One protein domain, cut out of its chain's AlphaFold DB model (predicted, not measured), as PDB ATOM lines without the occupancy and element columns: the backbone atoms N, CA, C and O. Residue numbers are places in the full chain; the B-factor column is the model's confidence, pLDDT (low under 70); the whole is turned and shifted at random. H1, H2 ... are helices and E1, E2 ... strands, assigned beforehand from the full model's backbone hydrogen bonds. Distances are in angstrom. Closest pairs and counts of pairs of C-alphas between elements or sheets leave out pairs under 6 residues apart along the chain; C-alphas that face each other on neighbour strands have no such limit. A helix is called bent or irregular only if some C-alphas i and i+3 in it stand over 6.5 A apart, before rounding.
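Overview. This is residues 156 to 260 of the 614 residues of an uncharacterized protein of Sporisorium reilianum (strain SRZ2) (UniProt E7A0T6). A four-stranded sheet, E4 to E7, and a three-stranded sheet, E1 to E3, meet at their edge strands E7 and E3, and together they wrap as a strongly twisted wall round part of one helix, H1. H3 packs on the other face of the larger sheet, and H2 is a short turn just before E4. The printed part has 105 residues with three named helices and seven named strands, in the order E1 E2 E3 H1 H2 E4 E5 E6 E7 H3. The sheets, E4 E5 E6 E7 and E1 E2 E3, are antiparallel throughout, and the class is mixed, helices and strands. The whole is compact, with a radius of gyration of the C-alphas of 13.3 A and spans of 37 by 34 by 28 A.

Along the chain. Find C-alpha 213 at (-9.587, -41.074, 17.471), where E4, residues 213 to 218, begins its 14.5 A. E5, 223 to 228, spans 16.0 A, E6, 231 to 236, 16.2 A, and E7, 239 to 244, 14.6 A. H3, 247 to 260, runs 19.8 A to C-alpha 260 at (-3.254, -17.969, 28.471). Go back to C-alpha 156 at (-27.769, -32.007, 17.964) for E1, 156 to 158, 6.3 A; E2, 161 to 166, spans 16.7 A and E3, 169 to 174, 15.3 A. H1, 177 to 196, spans 21.8 A, and H2, 209 to 212, 5.1 A.

Arrangement. Look first at E4 E5 E6 E7, a meander, each strand the antiparallel neighbour of the one before: N 214 and O 227 are 2.9 A apart, N 226 and O 233 2.9 A, and N 234 and O 242 2.8 A, each within hydrogen-bond range. H1 and H3 are on opposite faces of it, making three layers, at heights of 9.4 A and 8.2 A over the sheet. The C-alphas of Val 234 and Ala 254 are the closest of E6 and H3, 6.0 A. H2 only grazes this sheet. E1 E2 E3 is a second meander, with N 156 and O 163 2.8 A apart and N 164 and O 172 3.0 A, within range; H1 is on one face of it, making two layers, and runs along E2 at 3 degrees on the local plane. The closest C-alphas of E3 and E7, Gln 171 and Val 240, are 5.2 A apart. H1 has a kink of 73 degrees near residue 190 and is irregular, with C-alphas 191 and 194 9.8 A apart. In H3 every O i to N i+4 pair is within hydrogen-bond range, in H1 13 of 16; H2 is too short for such a pair.

Size, cuts and confidence. The C-alphas of Asp 201 and Lys 259 are the farthest apart, 37.9 A. The printed part has no cut. The link from H1 to H2, residues 197 to 208, is long. Mean pLDDT of the printed part is 97.1, and no printed residue is under 70.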
ATOM      1  N   GLU A 156     -26.585 -32.721  18.439       97.62
ATOM      2  CA  GLU A 156     -27.769 -32.007  17.964       97.62
ATOM      3  C   GLU A 156     -27.626 -31.669  16.476       97.62
ATOM      4  O   GLU A 156     -26.600 -31.144  16.044       97.62
ATOM      5  N   LYS A 157     -28.655 -31.953  15.673       97.81
ATOM      6  CA  LYS A 157     -28.667 -31.585  14.252       97.81
ATOM      7  C   LYS A 157     -29.067 -30.115  14.103       97.81
ATOM      8  O   LYS A 157     -30.174 -29.745  14.477       97.81
ATOM      9  N   ASN A 158     -28.201 -29.305  13.500       97.38
ATOM     10  CA  ASN A 158     -28.442 -27.894  13.212       97.38
ATOM     11  C   ASN A 158     -28.179 -27.603  11.723       97.38
ATOM     12  O   ASN A 158     -27.040 -27.378  11.298       97.38
ATOM     13  N   GLY A 159     -29.246 -27.647  10.921       96.12
ATOM     14  CA  GLY A 159     -29.172 -27.498   9.467       96.12
ATOM     15  C   GLY A 159     -28.368 -28.629   8.816       96.12
ATOM     16  O   GLY A 159     -28.714 -29.804   8.958       96.12
ATOM     17  N   SER A 160     -27.297 -28.262   8.109       97.06
ATOM     18  CA  SER A 160     -26.329 -29.178   7.485       97.06
ATOM     19  C   SER A 160     -25.172 -29.578   8.408       97.06
ATOM     20  O   SER A 160     -24.225 -30.211   7.957       97.06
ATOM     21  N   SER A 161     -25.218 -29.182   9.681       97.88
ATOM     22  CA  SER A 161     -24.147 -29.420  10.646       97.88
ATOM     23  C   SER A 161     -24.658 -30.100  11.913       97.88
ATOM     24  O   SER A 161     -25.861 -30.130  12.185       97.88
ATOM     25  N   PHE A 162     -23.731 -30.623  12.702       98.38
ATOM     26  CA  PHE A 162     -23.982 -31.335  13.945       98.38
ATOM     27  C   PHE A 162     -23.219 -30.658  15.080       98.38
ATOM     28  O   PHE A 162     -22.015 -30.421  14.981       98.38
ATOM     29  N   ILE A 163     -23.930 -30.300  16.143       98.25
ATOM     30  CA  ILE A 163     -23.386 -29.634  17.323       98.25
ATOM     31  C   ILE A 163     -23.189 -30.668  18.422       98.25
ATOM     32  O   ILE A 163     -24.098 -31.442  18.709       98.25
ATOM     33  N   VAL A 164     -22.022 -30.654  19.060       98.38
ATOM     34  CA  VAL A 164     -21.744 -31.500  20.224       98.38
ATOM     35  C   VAL A 164     -21.921 -30.674  21.487       98.38
ATOM     36  O   VAL A 164     -21.262 -29.648  21.656       98.38
ATOM     37  N   ASN A 165     -22.785 -31.142  22.386       97.38
ATOM     38  CA  ASN A 165     -22.995 -30.540  23.696       97.38
ATOM     39  C   ASN A 165     -22.712 -31.576  24.788       97.38
ATOM     40  O   ASN A 165     -23.233 -32.693  24.759       97.38
ATOM     41  N   HIS A 166     -21.921 -31.197  25.788       96.50
ATOM     42  CA  HIS A 166     -21.653 -32.029  26.958       96.50
ATOM     43  C   HIS A 166     -21.762 -31.182  28.222       96.50
ATOM     44  O   HIS A 166     -21.067 -30.179  28.335       96.50
ATOM     45  N   ARG A 167     -22.637 -31.571  29.162       93.81
ATOM     46  CA  ARG A 167     -22.924 -30.802  30.394       93.81
ATOM     47  C   ARG A 167     -23.270 -29.333  30.104       93.81
ATOM     48  O   ARG A 167     -22.742 -28.437  30.746       93.81
ATOM     49  N   GLU A 168     -24.115 -29.108  29.095       94.69
ATOM     50  CA  GLU A 168     -24.531 -27.765  28.642       94.69
ATOM     51  C   GLU A 168     -23.384 -26.893  28.091       94.69
ATOM     52  O   GLU A 168     -23.564 -25.707  27.831       94.69
ATOM     53  N   ILE A 169     -22.207 -27.482  27.861       95.69
ATOM     54  CA  ILE A 169     -21.057 -26.812  27.261       95.69
ATOM     55  C   ILE A 169     -20.967 -27.224  25.794       95.69
ATOM     56  O   ILE A 169     -20.914 -28.415  25.474       95.69
ATOM     57  N   PHE A 170     -20.926 -26.224  24.914       97.56
ATOM     58  CA  PHE A 170     -20.676 -26.397  23.487       97.56
ATOM     59  C   PHE A 170     -19.251 -26.909  23.255       97.56
ATOM     60  O   PHE A 170     -18.287 -26.268  23.674       97.56
ATOM     61  N   GLN A 171     -19.125 -28.045  22.572       98.00
ATOM     62  CA  GLN A 171     -17.847 -28.714  22.299       98.00
ATOM     63  C   GLN A 171     -17.396 -28.566  20.839       98.00
ATOM     64  O   GLN A 171     -16.253 -28.862  20.511       98.00
ATOM     65  N   GLY A 172     -18.267 -28.102  19.944       97.44
ATOM     66  CA  GLY A 172     -17.909 -27.878  18.547       97.44
ATOM     67  C   GLY A 172     -19.061 -28.107  17.579       97.44
ATOM     68  O   GLY A 172     -20.147 -28.558  17.954       97.44
ATOM     69  N   ARG A 173     -18.800 -27.774  16.313       98.00
ATOM     70  CA  ARG A 173     -19.709 -27.988  15.184       98.00
ATOM     71  C   ARG A 173     -18.980 -28.766  14.092       98.00
ATOM     72  O   ARG A 173     -17.898 -28.360  13.681       98.00
ATOM     73  N   TYR A 174     -19.618 -29.821  13.599       97.81
ATOM     74  CA  TYR A 174     -19.053 -30.783  12.654       97.81
ATOM     75  C   TYR A 174     -19.993 -30.981  11.463       97.81
ATOM     76  O   TYR A 174     -21.195 -30.727  11.565       97.81
ATOM     77  N   LEU A 175     -19.450 -31.404  10.322       97.25
ATOM     78  CA  LEU A 175     -20.238 -31.675   9.114       97.25
ATOM     79  C   LEU A 175     -20.899 -33.056   9.164       97.25
ATOM     80  O   LEU A 175     -22.032 -33.211   8.717       97.25
ATOM     81  N   GLU A 176     -20.218 -34.033   9.759       98.00
ATOM     82  CA  GLU A 176     -20.681 -35.414   9.849       98.00
ATOM     83  C   GLU A 176     -21.161 -35.756  11.261       98.00
ATOM     84  O   GLU A 176     -20.543 -35.392  12.267       98.00
ATOM     85  N   ALA A 177     -22.279 -36.477  11.332       98.06
ATOM     86  CA  ALA A 177     -22.878 -36.894  12.595       98.06
ATOM     87  C   ALA A 177     -21.980 -37.880  13.359       98.06
ATOM     88  O   ALA A 177     -21.883 -37.791  14.581       98.06
ATOM     89  N   GLU A 178     -21.300 -38.782  12.643       98.12
ATOM     90  CA  GLU A 178     -20.384 -39.760  13.239       98.12
ATOM     91  C   GLU A 178     -19.151 -39.093  13.853       98.12
ATOM     92  O   GLU A 178     -18.828 -39.374  15.004       98.12
ATOM     93  N   THR A 179     -18.512 -38.149  13.152       98.31
ATOM     94  CA  THR A 179     -17.390 -37.372  13.705       98.31
ATOM     95  C   THR A 179     -17.818 -36.614  14.962       98.31
ATOM     96  O   THR A 179     -17.131 -36.663  15.982       98.31
ATOM     97  N   ALA A 180     -18.991 -35.966  14.940       98.38
ATOM     98  CA  ALA A 180     -19.551 -35.310  16.125       98.38
ATOM     99  C   ALA A 180     -19.754 -36.299  17.291       98.38
ATOM    100  O   ALA A 180     -19.469 -35.984  18.448       98.38
ATOM    101  N   ALA A 181     -20.213 -37.513  16.993       98.31
ATOM    102  CA  ALA A 181     -20.435 -38.558  17.981       98.31
ATOM    103  C   ALA A 181     -19.122 -39.121  18.563       98.31
ATOM    104  O   ALA A 181     -19.074 -39.386  19.766       98.31
ATOM    105  N   LEU A 182     -18.052 -39.224  17.764       98.38
ATOM    106  CA  LEU A 182     -16.699 -39.556  18.233       98.38
ATOM    107  C   LEU A 182     -16.160 -38.481  19.182       98.38
ATOM    108  O   LEU A 182     -15.643 -38.804  20.253       98.38
ATOM    109  N   VAL A 183     -16.337 -37.198  18.839       98.31
ATOM    110  CA  VAL A 183     -15.965 -36.092  19.737       98.31
ATOM    111  C   VAL A 183     -16.739 -36.175  21.050       98.31
ATOM    112  O   VAL A 183     -16.155 -36.013  22.121       98.31
ATOM    113  N   TYR A 184     -18.040 -36.460  20.993       98.19
ATOM    114  CA  TYR A 184     -18.844 -36.631  22.198       98.19
ATOM    115  C   TYR A 184     -18.333 -37.779  23.078       98.19
ATOM    116  O   TYR A 184     -18.157 -37.589  24.283       98.19
ATOM    117  N   ASN A 185     -18.046 -38.945  22.489       98.12
ATOM    118  CA  ASN A 185     -17.494 -40.083  23.221       98.12
ATOM    119  C   ASN A 185     -16.158 -39.728  23.887       98.12
ATOM    120  O   ASN A 185     -15.959 -40.029  25.066       98.12
ATOM    121  N   LEU A 186     -15.266 -39.051  23.159       97.81
ATOM    122  CA  LEU A 186     -13.977 -38.580  23.664       97.81
ATOM    123  C   LEU A 186     -14.149 -37.654  24.881       97.81
ATOM    124  O   LEU A 186     -13.539 -37.889  25.924       97.81
ATOM    125  N   VAL A 187     -15.028 -36.652  24.787       97.94
ATOM    126  CA  VAL A 187     -15.321 -35.728  25.896       97.94
ATOM    127  C   VAL A 187     -15.921 -36.467  27.097       97.94
ATOM    128  O   VAL A 187     -15.504 -36.242  28.231       97.94
ATOM    129  N   CYS A 188     -16.846 -37.406  26.875       97.56
ATOM    130  CA  CYS A 188     -17.391 -38.248  27.940       97.56
ATOM    131  C   CYS A 188     -16.302 -39.053  28.664       97.56
ATOM    132  O   CYS A 188     -16.341 -39.138  29.895       97.56
ATOM    133  N   ARG A 189     -15.325 -39.609  27.933       96.94
ATOM    134  CA  ARG A 189     -14.199 -40.344  28.532       96.94
ATOM    135  C   ARG A 189     -13.331 -39.451  29.415       96.94
ATOM    136  O   ARG A 189     -12.974 -39.886  30.504       96.94
ATOM    137  N   PHE A 190     -13.075 -38.199  29.034       95.94
ATOM    138  CA  PHE A 190     -12.383 -37.252  29.922       95.94
ATOM    139  C   PHE A 190     -13.197 -36.891  31.161       95.94
ATOM    140  O   PHE A 190     -12.669 -36.871  32.269       95.94
ATOM    141  N   SER A 191     -14.492 -36.637  30.981       95.88
ATOM    142  CA  SER A 191     -15.383 -36.201  32.056       95.88
ATOM    143  C   SER A 191     -15.611 -37.239  33.148       95.88
ATOM    144  O   SER A 191     -15.948 -36.867  34.278       95.88
ATOM    145  N   TYR A 192     -15.542 -38.525  32.797       96.25
ATOM    146  CA  TYR A 192     -16.021 -39.611  33.650       96.25
ATOM    147  C   TYR A 192     -15.008 -40.733  33.880       96.25
ATOM    148  O   TYR A 192     -15.131 -41.428  34.890       96.25
ATOM    149  N   GLY A 193     -14.006 -40.884  33.008       96.12
ATOM    150  CA  GLY A 193     -12.942 -41.875  33.147       96.12
ATOM    151  C   GLY A 193     -13.471 -43.304  33.282       96.12
ATOM    152  O   GLY A 193     -14.358 -43.728  32.540       96.12
ATOM    153  N   ASP A 194     -12.958 -44.007  34.289       95.81
ATOM    154  CA  ASP A 194     -13.285 -45.393  34.659       95.81
ATOM    155  C   ASP A 194     -14.759 -45.604  35.051       95.81
ATOM    156  O   ASP A 194     -15.266 -46.726  35.066       95.81
ATOM    157  N   GLN A 195     -15.513 -44.533  35.326       96.75
ATOM    158  CA  GLN A 195     -16.952 -44.660  35.574       96.75
ATOM    159  C   GLN A 195     -17.712 -45.144  34.328       96.75
ATOM    160  O   GLN A 195     -18.831 -45.635  34.458       96.75
ATOM    161  N   LEU A 196     -17.133 -45.079  33.128       96.56
ATOM    162  CA  LEU A 196     -17.767 -45.606  31.916       96.56
ATOM    163  C   LEU A 196     -17.599 -47.121  31.734       96.56
ATOM    164  O   LEU A 196     -18.395 -47.705  31.003       96.56
ATOM    165  N   ASP A 197     -16.665 -47.773  32.434       94.25
ATOM    166  CA  ASP A 197     -16.258 -49.164  32.164       94.25
ATOM    167  C   ASP A 197     -17.409 -50.178  32.265       94.25
ATOM    168  O   ASP A 197     -17.477 -51.133  31.496       94.25
ATOM    169  N   LYS A 198     -18.360 -49.962  33.188       92.81
ATOM    170  CA  LYS A 198     -19.550 -50.828  33.335       92.81
ATOM    171  C   LYS A 198     -20.781 -50.349  32.559       92.81
ATOM    172  O   LYS A 198     -21.833 -50.965  32.665       92.81
ATOM    173  N   THR A 199     -20.673 -49.248  31.822       95.25
ATOM    174  CA  THR A 199     -21.773 -48.629  31.061       95.25
ATOM    175  C   THR A 199     -21.307 -48.180  29.675       95.25
ATOM    176  O   THR A 199     -21.412 -46.994  29.341       95.25
ATOM    177  N   PRO A 200     -20.757 -49.093  28.853       93.50
ATOM    178  CA  PRO A 200     -20.327 -48.750  27.500       93.50
ATOM    179  C   PRO A 200     -21.503 -48.315  26.612       93.50
ATOM    180  O   PRO A 200     -21.315 -47.537  25.682       93.50
ATOM    181  N   ASP A 201     -22.729 -48.735  26.938       94.06
ATOM    182  CA  ASP A 201     -23.969 -48.350  26.255       94.06
ATOM    183  C   ASP A 201     -24.317 -46.854  26.399       94.06
ATOM    184  O   ASP A 201     -25.188 -46.339  25.694       94.06
ATOM    185  N   LEU A 202     -23.652 -46.132  27.312       94.62
ATOM    186  CA  LEU A 202     -23.783 -44.679  27.424       94.62
ATOM    187  C   LEU A 202     -23.026 -43.917  26.331       94.62
ATOM    188  O   LEU A 202     -23.305 -42.727  26.131       94.62
ATOM    189  N   LEU A 203     -22.089 -44.573  25.651       96.88
ATOM    190  CA  LEU A 203     -21.355 -44.020  24.522       96.88
ATOM    191  C   LEU A 203     -22.053 -44.377  23.207       96.88
ATOM    192  O   LEU A 203     -22.841 -45.317  23.119       96.88
ATOM    193  N   ASN A 204     -21.782 -43.591  22.173       97.56
ATOM    194  CA  ASN A 204     -22.248 -43.886  20.829       97.56
ATOM    195  C   ASN A 204     -21.463 -45.081  20.274       97.56
ATOM    196  O   ASN A 204     -20.234 -45.060  20.287       97.56
ATOM    197  N   ALA A 205     -22.155 -46.105  19.772       96.94
ATOM    198  CA  ALA A 205     -21.519 -47.257  19.140       96.94
ATOM    199  C   ALA A 205     -21.069 -46.895  17.714       96.94
ATOM    200  O   ALA A 205     -21.884 -46.873  16.792       96.94
ATOM    201  N   ILE A 206     -19.782 -46.582  17.546       97.62
ATOM    202  CA  ILE A 206     -19.185 -46.151  16.274       97.62
ATOM    203  C   ILE A 206     -18.116 -47.165  15.865       97.62
ATOM    204  O   ILE A 206     -17.340 -47.626  16.702       97.62
ATOM    205  N   LYS A 207     -18.094 -47.537  14.582       97.50
ATOM    206  CA  LYS A 207     -17.092 -48.467  14.047       97.50
ATOM    207  C   LYS A 207     -15.710 -47.820  14.046       97.50
ATOM    208  O   LYS A 207     -15.589 -46.633  13.745       97.50
ATOM    209  N   ASP A 208     -14.702 -48.624  14.376       96.81
ATOM    210  CA  ASP A 208     -13.282 -48.267  14.289       96.81
ATOM    211  C   ASP A 208     -12.916 -47.000  15.088       96.81
ATOM    212  O   ASP A 208     -12.014 -46.247  14.728       96.81
ATOM    213  N   GLU A 209     -13.623 -46.750  16.198       97.19
ATOM    214  CA  GLU A 209     -13.430 -45.559  17.038       97.19
ATOM    215  C   GLU A 209     -11.968 -45.383  17.485       97.19
ATOM    216  O   GLU A 209     -11.448 -44.270  17.446       97.19
ATOM    217  N   GLU A 210     -11.286 -46.470  17.856       96.38
ATOM    218  CA  GLU A 210      -9.879 -46.435  18.286       96.38
ATOM    219  C   GLU A 210      -8.915 -46.032  17.157       96.38
ATOM    220  O   GLU A 210      -7.867 -45.437  17.410       96.38
ATOM    221  N   GLU A 211      -9.266 -46.310  15.899       97.44
ATOM    222  CA  GLU A 211      -8.456 -45.931  14.740       97.44
ATOM    223  C   GLU A 211      -8.731 -44.494  14.286       97.44
ATOM    224  O   GLU A 211      -7.824 -43.813  13.790       97.44
ATOM    225  N   ARG A 212      -9.976 -44.039  14.473       98.19
ATOM    226  CA  ARG A 212     -10.469 -42.711  14.085       98.19
ATOM    227  C   ARG A 212     -10.159 -41.629  15.115       98.19
ATOM    228  O   ARG A 212     -10.130 -40.457  14.754       98.19
ATOM    229  N   VAL A 213      -9.912 -41.999  16.374       98.25
ATOM    230  CA  VAL A 213      -9.587 -41.074  17.471       98.25
ATOM    231  C   VAL A 213      -8.171 -41.331  17.976       98.25
ATOM    232  O   VAL A 213      -7.925 -42.230  18.776       98.25
ATOM    233  N   LYS A 214      -7.220 -40.493  17.556       98.06
ATOM    234  CA  LYS A 214      -5.800 -40.639  17.904       98.06
ATOM    235  C   LYS A 214      -5.303 -39.464  18.729       98.06
ATOM    236  O   LYS A 214      -5.396 -38.312  18.310       98.06
ATOM    237  N   LYS A 215      -4.711 -39.745  19.892       98.12
ATOM    238  CA  LYS A 215      -3.971 -38.728  20.650       98.12
ATOM    239  C   LYS A 215      -2.664 -38.419  19.922       98.12
ATOM    240  O   LYS A 215      -1.846 -39.312  19.729       98.12
ATOM    241  N   ILE A 216      -2.467 -37.166  19.530       98.38
ATOM    242  CA  ILE A 216      -1.285 -36.730  18.777       98.38
ATOM    243  C   ILE A 216      -0.179 -36.245  19.713       98.38
ATOM    244  O   ILE A 216       0.985 -36.589  19.529       98.38
ATOM    245  N   SER A 217      -0.525 -35.426  20.706       97.75
ATOM    246  CA  SER A 217       0.453 -34.877  21.648       97.75
ATOM    247  C   SER A 217      -0.200 -34.407  22.940       97.75
ATOM    248  O   SER A 217      -1.342 -33.950  22.924       97.75
ATOM    249  N   SER A 218       0.568 -34.440  24.026       97.94
ATOM    250  CA  SER A 218       0.252 -33.787  25.298       97.94
ATOM    251  C   SER A 218       1.222 -32.639  25.535       97.94
ATOM    252  O   SER A 218       2.432 -32.814  25.410       97.94
ATOM    253  N   LEU A 219       0.690 -31.471  25.865       97.06
ATOM    254  CA  LEU A 219       1.441 -30.279  26.229       97.06
ATOM    255  C   LEU A 219       1.361 -30.054  27.749       97.06
ATOM    256  O   LEU A 219       0.722 -30.805  28.493       97.06
ATOM    257  N   LYS A 220       2.044 -29.007  28.221       93.75
ATOM    258  CA  LYS A 220       2.031 -28.582  29.625       93.75
ATOM    259  C   LYS A 220       0.593 -28.341  30.110       93.75
ATOM    260  O   LYS A 220      -0.289 -27.979  29.336       93.75
ATOM    261  N   ASP A 221       0.384 -28.541  31.410       90.19
ATOM    262  CA  ASP A 221      -0.881 -28.293  32.109       90.19
ATOM    263  C   ASP A 221      -2.063 -29.155  31.621       90.19
ATOM    264  O   ASP A 221      -3.212 -28.840  31.898       90.19
ATOM    265  N   GLY A 222      -1.805 -30.270  30.927       93.94
ATOM    266  CA  GLY A 222      -2.863 -31.187  30.483       93.94
ATOM    267  C   GLY A 222      -3.650 -30.679  29.272       93.94
ATOM    268  O   GLY A 222      -4.819 -31.027  29.107       93.94
ATOM    269  N   VAL A 223      -3.034 -29.829  28.444       97.50
ATOM    270  CA  VAL A 223      -3.563 -29.482  27.119       97.50
ATOM    271  C   VAL A 223      -3.172 -30.582  26.140       97.50
ATOM    272  O   VAL A 223      -1.992 -30.801  25.886       97.50
ATOM    273  N   ASP A 224      -4.155 -31.250  25.556       98.12
ATOM    274  CA  ASP A 224      -3.945 -32.366  24.642       98.12
ATOM    275  C   ASP A 224      -4.429 -32.039  23.227       98.12
ATOM    276  O   ASP A 224      -5.389 -31.293  23.033       98.12
ATOM    277  N   ILE A 225      -3.776 -32.635  22.228       98.38
ATOM    278  CA  ILE A 225      -4.205 -32.581  20.829       98.38
ATOM    279  C   ILE A 225      -4.651 -33.971  20.392       98.38
ATOM    280  O   ILE A 225      -3.882 -34.931  20.477       98.38
ATOM    281  N   TYR A 226      -5.871 -34.052  19.873       98.56
ATOM    282  CA  TYR A 226      -6.452 -35.258  19.293       98.56
ATOM    283  C   TYR A 226      -6.718 -35.056  17.808       98.56
ATOM    284  O   TYR A 226      -7.077 -33.964  17.380       98.56
ATOM    285  N   ASN A 227      -6.555 -36.112  17.029       98.31
ATOM    286  CA  ASN A 227      -7.062 -36.221  15.672       98.31
ATOM    287  C   ASN A 227      -8.330 -37.083  15.722       98.31
ATOM    288  O   ASN A 227      -8.297 -38.178  16.281       98.31
ATOM    289  N   VAL A 228      -9.433 -36.542  15.212       98.25
ATOM    290  CA  VAL A 228     -10.730 -37.205  15.081       98.25
ATOM    291  C   VAL A 228     -11.162 -37.056  13.630       98.25
ATOM    292  O   VAL A 228     -11.550 -35.959  13.218       98.25
ATOM    293  N   ASP A 229     -11.041 -38.136  12.862       97.50
ATOM    294  CA  ASP A 229     -11.140 -38.107  11.397       97.50
ATOM    295  C   ASP A 229     -10.223 -37.007  10.804       97.50
ATOM    296  O   ASP A 229      -9.042 -36.906  11.147       97.50
ATOM    297  N   ASP A 230     -10.770 -36.121   9.967       97.31
ATOM    298  CA  ASP A 230     -10.049 -35.001   9.348       97.31
ATOM    299  C   ASP A 230      -9.962 -33.746  10.242       97.31
ATOM    300  O   ASP A 230      -9.541 -32.674   9.799       97.31
ATOM    301  N   THR A 231     -10.371 -33.835  11.514       97.75
ATOM    302  CA  THR A 231     -10.393 -32.696  12.446       97.75
ATOM    303  C   THR A 231      -9.387 -32.872  13.580       97.75
ATOM    304  O   THR A 231      -9.305 -33.915  14.220       97.75
ATOM    305  N   PHE A 232      -8.643 -31.813  13.897       98.38
ATOM    306  CA  PHE A 232      -7.763 -31.751  15.060       98.38
ATOM    307  C   PHE A 232      -8.425 -30.963  16.190       98.38
ATOM    308  O   PHE A 232      -8.837 -29.815  16.008       98.38
ATOM    309  N   LEU A 233      -8.509 -31.572  17.369       98.38
ATOM    310  CA  LEU A 233      -9.104 -31.006  18.574       98.38
ATOM    311  C   LEU A 233      -8.009 -30.621  19.566       98.38
ATOM    312  O   LEU A 233      -7.136 -31.432  19.860       98.38
ATOM    313  N   VAL A 234      -8.095 -29.416  20.124       98.38
ATOM    314  CA  VAL A 234      -7.317 -29.000  21.297       98.38
ATOM    315  C   VAL A 234      -8.223 -29.112  22.514       98.38
ATOM    316  O   VAL A 234      -9.193 -28.358  22.639       98.38
ATOM    317  N   VAL A 235      -7.911 -30.055  23.396       98.06
ATOM    318  CA  VAL A 235      -8.701 -30.384  24.583       98.06
ATOM    319  C   VAL A 235      -7.950 -29.942  25.832       98.06
ATOM    320  O   VAL A 235      -6.740 -30.119  25.936       98.06
ATOM    321  N   TYR A 236      -8.663 -29.353  26.786       97.12
ATOM    322  CA  TYR A 236      -8.138 -29.041  28.114       97.12
ATOM    323  C   TYR A 236      -9.177 -29.440  29.153       97.12
ATOM    324  O   TYR A 236     -10.322 -28.981  29.077       97.12
ATOM    325  N   GLN A 237      -8.765 -30.279  30.108       92.81
ATOM    326  CA  GLN A 237      -9.655 -30.948  31.063       92.81
ATOM    327  C   GLN A 237     -10.689 -31.816  30.326       92.81
ATOM    328  O   GLN A 237     -10.321 -32.803  29.698       92.81
ATOM    329  N   ASP A 238     -11.961 -31.433  30.362       93.38
ATOM    330  CA  ASP A 238     -13.087 -32.110  29.722       93.38
ATOM    331  C   ASP A 238     -13.745 -31.253  28.623       93.38
ATOM    332  O   ASP A 238     -14.924 -31.417  28.309       93.38
ATOM    333  N   GLN A 239     -13.007 -30.297  28.044       96.88
ATOM    334  CA  GLN A 239     -13.557 -29.346  27.076       96.88
ATOM    335  C   GLN A 239     -12.692 -29.201  25.829       96.88
ATOM    336  O   GLN A 239     -11.487 -28.946  25.908       96.88
ATOM    337  N   VAL A 240     -13.343 -29.248  24.671       97.62
ATOM    338  CA  VAL A 240     -12.759 -28.862  23.388       97.62
ATOM    339  C   VAL A 240     -12.669 -27.338  23.339       97.62
ATOM    340  O   VAL A 240     -13.675 -26.631  23.326       97.62
ATOM    341  N   LYS A 241     -11.446 -26.808  23.327       97.81
ATOM    342  CA  LYS A 241     -11.189 -25.360  23.245       97.81
ATOM    343  C   LYS A 241     -11.062 -24.880  21.808       97.81
ATOM    344  O   LYS A 241     -11.468 -23.761  21.500       97.81
ATOM    345  N   HIS A 242     -10.508 -25.723  20.941       97.38
ATOM    346  CA  HIS A 242     -10.374 -25.459  19.513       97.38
ATOM    347  C   HIS A 242     -10.612 -26.738  18.712       97.38
ATOM    348  O   HIS A 242     -10.235 -27.822  19.149       97.38
ATOM    349  N   TYR A 243     -11.198 -26.596  17.527       96.94
ATOM    350  CA  TYR A 243     -11.383 -27.660  16.545       96.94
ATOM    351  C   TYR A 243     -11.042 -27.087  15.166       96.94
ATOM    352  O   TYR A 243     -11.613 -26.081  14.746       96.94
ATOM    353  N   VAL A 244     -10.036 -27.650  14.500       97.94
ATOM    354  CA  VAL A 244      -9.434 -27.074  13.286       97.94
ATOM    355  C   VAL A 244      -9.061 -28.169  12.289       97.94
ATOM    356  O   VAL A 244      -8.796 -29.298  12.682       97.94
ATOM    357  N   GLY A 245      -9.011 -27.841  10.997       97.06
ATOM    358  CA  GLY A 245      -8.730 -28.818   9.935       97.06
ATOM    359  C   GLY A 245      -7.247 -29.138   9.698       97.06
ATOM    360  O   GLY A 245      -6.940 -29.914   8.804       97.06
ATOM    361  N   SER A 246      -6.303 -28.540  10.438       98.00
ATOM    362  CA  SER A 246      -4.872 -28.840  10.269       98.00
ATOM    363  C   SER A 246      -4.107 -28.919  11.589       98.00
ATOM    364  O   SER A 246      -4.350 -28.161  12.533       98.00
ATOM    365  N   LEU A 247      -3.133 -29.833  11.637       98.06
ATOM    366  CA  LEU A 247      -2.316 -30.084  12.825       98.06
ATOM    367  C   LEU A 247      -1.473 -28.868  13.234       98.06
ATOM    368  O   LEU A 247      -1.298 -28.606  14.421       98.06
ATOM    369  N   GLU A 248      -0.954 -28.111  12.268       98.00
ATOM    370  CA  GLU A 248      -0.138 -26.924  12.543       98.00
ATOM    371  C   GLU A 248      -0.954 -25.833  13.253       98.00
ATOM    372  O   GLU A 248      -0.506 -25.260  14.251       98.00
ATOM    373  N   VAL A 249      -2.194 -25.607  12.803       98.12
ATOM    374  CA  VAL A 249      -3.111 -24.665  13.453       98.12
ATOM    375  C   VAL A 249      -3.496 -25.171  14.844       98.12
ATOM    376  O   VAL A 249      -3.551 -24.370  15.777       98.12
ATOM    377  N   ALA A 250      -3.694 -26.484  15.017       98.00
ATOM    378  CA  ALA A 250      -3.993 -27.074  16.323       98.00
ATOM    379  C   ALA A 250      -2.838 -26.885  17.317       98.00
ATOM    380  O   ALA A 250      -3.076 -26.470  18.449       98.00
ATOM    381  N   ARG A 251      -1.585 -27.104  16.891       98.12
ATOM    382  CA  ARG A 251      -0.387 -26.860  17.718       98.12
ATOM    383  C   ARG A 251      -0.280 -25.399  18.138       98.12
ATOM    384  O   ARG A 251      -0.158 -25.112  19.324       98.12
ATOM    385  N   LYS A 252      -0.443 -24.470  17.191       98.00
ATOM    386  CA  LYS A 252      -0.429 -23.030  17.481       98.00
ATOM    387  C   LYS A 252      -1.540 -22.623  18.457       98.00
ATOM    388  O   LYS A 252      -1.314 -21.792  19.337       98.00
ATOM    389  N   ALA A 253      -2.736 -23.194  18.308       97.94
ATOM    390  CA  ALA A 253      -3.856 -22.954  19.213       97.94
ATOM    391  C   ALA A 253      -3.593 -23.526  20.618       97.94
ATOM    392  O   ALA A 253      -3.864 -22.844  21.606       97.94
ATOM    393  N   ALA A 254      -3.014 -24.726  20.714       97.75
ATOM    394  CA  ALA A 254      -2.618 -25.340  21.978       97.75
ATOM    395  C   ALA A 254      -1.557 -24.507  22.714       97.75
ATOM    396  O   ALA A 254      -1.746 -24.188  23.885       97.75
ATOM    397  N   ASP A 255      -0.507 -24.053  22.024       97.56
ATOM    398  CA  ASP A 255       0.515 -23.171  22.605       97.56
ATOM    399  C   ASP A 255      -0.081 -21.843  23.091       97.56
ATOM    400  O   ASP A 255       0.269 -21.332  24.159       97.56
ATOM    401  N   GLY A 256      -1.009 -21.274  22.314       97.62
ATOM    402  CA  GLY A 256      -1.747 -20.073  22.701       97.62
ATOM    403  C   GLY A 256      -2.596 -20.281  23.959       97.62
ATOM    404  O   GLY A 256      -2.648 -19.399  24.819       97.62
ATOM    405  N   LEU A 257      -3.227 -21.450  24.094       97.50
ATOM    406  CA  LEU A 257      -4.002 -21.819  25.276       97.50
ATOM    407  C   LEU A 257      -3.107 -21.991  26.510       97.50
ATOM    408  O   LEU A 257      -3.433 -21.433  27.554       97.50
ATOM    409  N   VAL A 258      -1.969 -22.684  26.385       97.44
ATOM    410  CA  VAL A 258      -0.995 -22.853  27.481       97.44
ATOM    411  C   VAL A 258      -0.513 -21.491  27.990       97.44
ATOM    412  O   VAL A 258      -0.574 -21.228  29.190       97.44
ATOM    413  N   LYS A 259      -0.142 -20.570  27.088       97.31
ATOM    414  CA  LYS A 259       0.253 -19.198  27.468       97.31
ATOM    415  C   LYS A 259      -0.850 -18.467  28.235       97.31
ATOM    416  O   LYS A 259      -0.579 -17.846  29.260       97.31
ATOM    417  N   ARG A 260      -2.104 -18.575  27.782       96.88
ATOM    418  CA  ARG A 260      -3.254 -17.969  28.471       96.88
ATOM    419  C   ARG A 260      -3.467 -18.567  29.867       96.88
ATOM    420  O   ARG A 260      -3.801 -17.829  30.790       96.88
TER     421      ARG A 260